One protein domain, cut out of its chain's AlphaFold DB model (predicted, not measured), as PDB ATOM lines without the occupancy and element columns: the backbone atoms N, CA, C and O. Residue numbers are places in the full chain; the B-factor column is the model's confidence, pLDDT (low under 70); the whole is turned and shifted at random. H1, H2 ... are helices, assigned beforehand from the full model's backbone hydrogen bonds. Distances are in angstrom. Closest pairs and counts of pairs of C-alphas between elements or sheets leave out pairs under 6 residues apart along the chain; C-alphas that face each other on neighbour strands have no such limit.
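This is residues 7 to 53 of the 175 residues of the protein "Hypothetical protein" of Meloidogyne enterolobii (UniProt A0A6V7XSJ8). Two long helices, H1 and then H2, form the two arms of an open V, with the three residues 26 to 28 at its corner. Neither arm folds back on the other, and the space between them is empty. The printed part has 47 residues and no named strand, and its class is all helix. It is extended, with a radius of gyration of the C-alphas of 18.8 A and spans of 58 by 23 by 8 A.

H1 covers residues 7 to 25, 27.0 A from C-alpha 7 at (-80.324, -54.224, 160.008) to C-alpha 25. H2 covers residues 29 to 52, 35.8 A from C-alpha 29 to C-alpha 52 at (-33.120, -37.165, 131.808).

A tight link of 3 residues joins H1 to H2. The two helices are apart, with no C-alpha of the one within 8 A of the other. In H1 every O i to N i+4 pair is within hydrogen-bond range; in H2, 19 of 20 are.

The C-alphas of Trp 7 and Glu 51, the two farthest apart, are 57.7 A apart. The printed part has no cut. Residues 27 to 31 have pLDDT under 70.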
ATOM      1  N   TRP A   7     -80.926 -53.954 158.698       88.00
ATOM      2  CA  TRP A   7     -80.324 -54.224 160.008       88.00
ATOM      3  C   TRP A   7     -78.936 -54.878 159.889       88.00
ATOM      4  O   TRP A   7     -77.977 -54.428 160.515       88.00
ATOM      5  N   THR A   8     -78.769 -55.888 159.029       90.06
ATOM      6  CA  THR A   8     -77.454 -56.534 158.837       90.06
ATOM      7  C   THR A   8     -76.422 -55.569 158.237       90.06
ATOM      8  O   THR A   8     -75.237 -55.616 158.579       90.06
ATOM      9  N   ALA A   9     -76.869 -54.638 157.390       89.19
ATOM     10  CA  ALA A   9     -76.026 -53.588 156.830       89.19
ATOM     11  C   ALA A   9     -75.529 -52.607 157.909       89.19
ATOM     12  O   ALA A   9     -74.351 -52.258 157.923       89.19
ATOM     13  N   LEU A  10     -76.395 -52.221 158.852       91.56
ATOM     14  CA  LEU A  10     -76.018 -51.394 160.003       91.56
ATOM     15  C   LEU A  10     -74.986 -52.094 160.897       91.56
ATOM     16  O   LEU A  10     -73.999 -51.479 161.301       91.56
ATOM     17  N   LEU A  11     -75.177 -53.390 161.153       91.94
ATOM     18  CA  LEU A  11     -74.265 -54.178 161.980       91.94
ATOM     19  C   LEU A  11     -72.869 -54.288 161.350       91.94
ATOM     20  O   LEU A  11     -71.866 -54.045 162.017       91.94
ATOM     21  N   THR A  12     -72.786 -54.612 160.057       92.19
ATOM     22  CA  THR A  12     -71.496 -54.716 159.353       92.19
ATOM     23  C   THR A  12     -70.786 -53.367 159.260       92.19
ATOM     24  O   THR A  12     -69.580 -53.300 159.490       92.19
ATOM     25  N   PHE A  13     -71.523 -52.279 159.015       92.81
ATOM     26  CA  PHE A  13     -70.970 -50.926 159.028       92.81
ATOM     27  C   PHE A  13     -70.370 -50.566 160.393       92.81
ATOM     28  O   PHE A  13     -69.243 -50.076 160.453       92.81
ATOM     29  N   PHE A  14     -71.069 -50.875 161.489       94.50
ATOM     30  CA  PHE A  14     -70.548 -50.671 162.841       94.50
ATOM     31  C   PHE A  14     -69.243 -51.442 163.078       94.50
ATOM     32  O   PHE A  14     -68.280 -50.860 163.573       94.50
ATOM     33  N   PHE A  15     -69.163 -52.713 162.668       95.25
ATOM     34  CA  PHE A  15     -67.925 -53.494 162.774       95.25
ATOM     35  C   PHE A  15     -66.771 -52.885 161.967       95.25
ATOM     36  O   PHE A  15     -65.658 -52.779 162.482       95.25
ATOM     37  N   PHE A  16     -67.019 -52.435 160.734       94.75
ATOM     38  CA  PHE A  16     -66.000 -51.758 159.928       94.75
ATOM     39  C   PHE A  16     -65.522 -50.456 160.572       94.75
ATOM     40  O   PHE A  16     -64.318 -50.210 160.619       94.75
ATOM     41  N   VAL A  17     -66.438 -49.644 161.105       94.62
ATOM     42  CA  VAL A  17     -66.101 -48.404 161.819       94.62
ATOM     43  C   VAL A  17     -65.322 -48.706 163.100       94.62
ATOM     44  O   VAL A  17     -64.315 -48.055 163.358       94.62
ATOM     45  N   ALA A  18     -65.714 -49.721 163.870       93.44
ATOM     46  CA  ALA A  18     -65.012 -50.126 165.086       93.44
ATOM     47  C   ALA A  18     -63.578 -50.597 164.787       93.44
ATOM     48  O   ALA A  18     -62.635 -50.172 165.454       93.44
ATOM     49  N   ILE A  19     -63.393 -51.410 163.741       92.31
ATOM     50  CA  ILE A  19     -62.068 -51.841 163.273       92.31
ATOM     51  C   ILE A  19     -61.260 -50.644 162.759       92.31
ATOM     52  O   ILE A  19     -60.074 -50.528 163.066       92.31
ATOM     53  N   TYR A  20     -61.885 -49.732 162.012       89.31
ATOM     54  CA  TYR A  20     -61.236 -48.522 161.510       89.31
ATOM     55  C   TYR A  20     -60.730 -47.636 162.654       89.31
ATOM     56  O   TYR A  20     -59.557 -47.267 162.664       89.31
ATOM     57  N   ILE A  21     -61.577 -47.354 163.647       88.62
ATOM     58  CA  ILE A  21     -61.225 -46.587 164.849       88.62
ATOM     59  C   ILE A  21     -60.105 -47.301 165.619       88.62
ATOM     60  O   ILE A  21     -59.134 -46.664 166.027       88.62
ATOM     61  N   TYR A  22     -60.180 -48.627 165.760       88.12
ATOM     62  CA  TYR A  22     -59.152 -49.424 166.433       88.12
ATOM     63  C   TYR A  22     -57.778 -49.326 165.745       88.12
ATOM     64  O   TYR A  22     -56.761 -49.106 166.409       88.12
ATOM     65  N   VAL A  23     -57.732 -49.438 164.414       83.56
ATOM     66  CA  VAL A  23     -56.494 -49.287 163.631       83.56
ATOM     67  C   VAL A  23     -55.988 -47.846 163.666       83.56
ATOM     68  O   VAL A  23     -54.791 -47.634 163.832       83.56
ATOM     69  N   ALA A  24     -56.878 -46.856 163.563       77.44
ATOM     70  CA  ALA A  24     -56.519 -45.441 163.600       77.44
ATOM     71  C   ALA A  24     -55.926 -45.017 164.956       77.44
ATOM     72  O   ALA A  24     -54.992 -44.213 164.995       77.44
ATOM     73  N   HIS A  25     -56.413 -45.580 166.067       76.44
ATOM     74  CA  HIS A  25     -55.886 -45.296 167.405       76.44
ATOM     75  C   HIS A  25     -54.573 -46.011 167.721       76.44
ATOM     76  O   HIS A  25     -53.778 -45.504 168.519       76.44
ATOM     77  N   ARG A  26     -54.278 -47.149 167.081       77.19
ATOM     78  CA  ARG A  26     -52.926 -47.707 167.135       77.19
ATOM     79  C   ARG A  26     -52.016 -46.862 166.254       77.19
ATOM     80  O   ARG A  26     -51.889 -47.087 165.055       77.19
ATOM     81  N   LYS A  27     -51.320 -45.909 166.881       58.28
ATOM     82  CA  LYS A  27     -50.195 -45.166 166.298       58.28
ATOM     83  C   LYS A  27     -49.045 -46.142 166.015       58.28
ATOM     84  O   LYS A  27     -48.080 -46.244 166.765       58.28
ATOM     85  N   LEU A  28     -49.197 -46.932 164.958       56.91
ATOM     86  CA  LEU A  28     -48.238 -47.926 164.513       56.91
ATOM     87  C   LEU A  28     -47.006 -47.181 164.005       56.91
ATOM     88  O   LEU A  28     -47.039 -46.536 162.956       56.91
ATOM     89  N   THR A  29     -45.896 -47.297 164.726       60.22
ATOM     90  CA  THR A  29     -44.566 -46.856 164.279       60.22
ATOM     91  C   THR A  29     -44.232 -47.372 162.872       60.22
ATOM     92  O   THR A  29     -43.532 -46.690 162.123       60.22
ATOM     93  N   SER A  30     -44.804 -48.510 162.455       63.91
ATOM     94  CA  SER A  30     -44.676 -49.034 161.093       63.91
ATOM     95  C   SER A  30     -45.270 -48.114 160.018       63.91
ATOM     96  O   SER A  30     -44.653 -47.986 158.964       63.91
ATOM     97  N   ILE A  31     -46.382 -47.403 160.257       69.12
ATOM     98  CA  ILE A  31     -46.993 -46.489 159.267       69.12
ATOM     99  C   ILE A  31     -46.023 -45.361 158.903       69.12
ATOM    100  O   ILE A  31     -45.870 -45.034 157.726       69.12
ATOM    101  N   GLY A  32     -45.307 -44.816 159.891       74.38
ATOM    102  CA  GLY A  32     -44.274 -43.805 159.658       74.38
ATOM    103  C   GLY A  32     -43.114 -44.337 158.811       74.38
ATOM    104  O   GLY A  32     -42.667 -43.668 157.879       74.38
ATOM    105  N   VAL A  33     -42.674 -45.572 159.068       76.62
ATOM    106  CA  VAL A  33     -41.611 -46.231 158.290       76.62
ATOM    107  C   VAL A  33     -42.070 -46.541 156.860       76.62
ATOM    108  O   VAL A  33     -41.313 -46.321 155.912       76.62
ATOM    109  N   HIS A  34     -43.307 -47.003 156.671       82.19
ATOM    110  CA  HIS A  34     -43.885 -47.231 155.343       82.19
ATOM    111  C   HIS A  34     -44.032 -45.922 154.556       82.19
ATOM    112  O   HIS A  34     -43.676 -45.877 153.378       82.19
ATOM    113  N   LEU A  35     -44.477 -44.843 155.207       85.38
ATOM    114  CA  LEU A  35     -44.584 -43.523 154.589       85.38
ATOM    115  C   LEU A  35     -43.209 -42.976 154.186       85.38
ATOM    116  O   LEU A  35     -43.052 -42.482 153.072       85.38
ATOM    117  N   HIS A  36     -42.199 -43.117 155.049       83.25
ATOM    118  CA  HIS A  36     -40.829 -42.717 154.736       83.25
ATOM    119  C   HIS A  36     -40.290 -43.457 153.504       83.25
ATOM    120  O   HIS A  36     -39.758 -42.822 152.595       83.25
ATOM    121  N   LYS A  37     -40.493 -44.781 153.431       87.56
ATOM    122  CA  LYS A  37     -40.112 -45.593 152.262       87.56
ATOM    123  C   LYS A  37     -40.795 -45.099 150.985       87.56
ATOM    124  O   LYS A  37     -40.124 -44.909 149.976       87.56
ATOM    125  N   LEU A  38     -42.102 -44.835 151.039       91.19
ATOM    126  CA  LEU A  38     -42.860 -44.326 149.893       91.19
ATOM    127  C   LEU A  38     -42.330 -42.968 149.411       91.19
ATOM    128  O   LEU A  38     -42.152 -42.767 148.209       91.19
ATOM    129  N   ILE A  39     -42.082 -42.037 150.338       92.81
ATOM    130  CA  ILE A  39     -41.542 -40.707 150.025       92.81
ATOM    131  C   ILE A  39     -40.162 -40.844 149.387       92.81
ATOM    132  O   ILE A  39     -39.920 -40.250 148.341       92.81
ATOM    133  N   LEU A  40     -39.284 -41.659 149.969       92.44
ATOM    134  CA  LEU A  40     -37.933 -41.864 149.461       92.44
ATOM    135  C   LEU A  40     -37.939 -42.425 148.033       92.44
ATOM    136  O   LEU A  40     -37.262 -41.875 147.165       92.44
ATOM    137  N   SER A  41     -38.741 -43.460 147.763       93.62
ATOM    138  CA  SER A  41     -38.879 -44.024 146.415       93.62
ATOM    139  C   SER A  41     -39.401 -42.991 145.415       93.62
ATOM    140  O   SER A  41     -38.842 -42.865 144.328       93.62
ATOM    141  N   LYS A  42     -40.413 -42.195 145.789       95.69
ATOM    142  CA  LYS A  42     -40.924 -41.109 144.935       95.69
ATOM    143  C   LYS A  42     -39.858 -40.053 144.652       95.69
ATOM    144  O   LYS A  42     -39.679 -39.680 143.495       95.69
ATOM    145  N   CYS A  43     -39.135 -39.594 145.674       93.19
ATOM    146  CA  CYS A  43     -38.045 -38.632 145.517       93.19
ATOM    147  C   CYS A  43     -36.967 -39.168 144.573       93.19
ATOM    148  O   CYS A  43     -36.549 -38.454 143.669       93.19
ATOM    149  N   PHE A  44     -36.570 -40.433 144.723       91.81
ATOM    150  CA  PHE A  44     -35.589 -41.063 143.844       91.81
ATOM    151  C   PHE A  44     -36.058 -41.096 142.382       91.81
ATOM    152  O   PHE A  44     -35.320 -40.670 141.494       91.81
ATOM    153  N   THR A  45     -37.301 -41.515 142.117       93.81
ATOM    154  CA  THR A  45     -37.875 -41.500 140.760       93.81
ATOM    155  C   THR A  45     -37.921 -40.087 140.171       93.81
ATOM    156  O   THR A  45     -37.620 -39.909 138.991       93.81
ATOM    157  N   ILE A  46     -38.265 -39.076 140.976       92.88
ATOM    158  CA  ILE A  46     -38.294 -37.672 140.540       92.88
ATOM    159  C   ILE A  46     -36.882 -37.170 140.218       92.88
ATOM    160  O   ILE A  46     -36.683 -36.603 139.146       92.88
ATOM    161  N   CYS A  47     -35.900 -37.414 141.090       91.69
ATOM    162  CA  CYS A  47     -34.504 -37.046 140.847       91.69
ATOM    163  C   CYS A  47     -33.962 -37.717 139.578       91.69
ATOM    164  O   CYS A  47     -33.340 -37.065 138.747       91.69
ATOM    165  N   PHE A  48     -34.265 -38.998 139.369       92.38
ATOM    166  CA  PHE A  48     -33.845 -39.710 138.165       92.38
ATOM    167  C   PHE A  48     -34.531 -39.191 136.890       92.38
ATOM    168  O   PHE A  48     -33.919 -39.116 135.827       92.38
ATOM    169  N   LYS A  49     -35.804 -38.786 136.975       91.75
ATOM    170  CA  LYS A  49     -36.493 -38.118 135.862       91.75
ATOM    171  C   LYS A  49     -35.873 -36.751 135.557       91.75
ATOM    172  O   LYS A  49     -35.773 -36.380 134.387       91.75
ATOM    173  N   LEU A  50     -35.436 -36.028 136.588       89.81
ATOM    174  CA  LEU A  50     -34.746 -34.752 136.434       89.81
ATOM    175  C   LEU A  50     -33.440 -34.924 135.647       89.81
ATOM    176  O   LEU A  50     -33.222 -34.164 134.709       89.81
ATOM    177  N   GLU A  51     -32.647 -35.968 135.920       89.56
ATOM    178  CA  GLU A  51     -31.428 -36.287 135.147       89.56
ATOM    179  C   GLU A  51     -31.671 -36.382 133.641       89.56
ATOM    180  O   GLU A  51     -30.886 -35.874 132.845       89.56
ATOM    181  N   ARG A  52     -32.786 -36.985 133.229       86.69
ATOM    182  CA  ARG A  52     -33.120 -37.165 131.808       86.69
ATOM    183  C   ARG A  52     -33.703 -35.920 131.143       86.69
ATOM    184  O   ARG A  52     -33.802 -35.883 129.924       86.69
ATOM    185  N   THR A  53     -34.116 -34.924 131.920       86.75
ATOM    186  CA  THR A  53     -34.756 -33.715 131.390       86.75
ATOM    187  C   THR A  53     -33.691 -32.741 130.901       86.75
ATOM    188  O   THR A  53     -32.838 -32.333 131.687       86.75
TER     189      THR A  53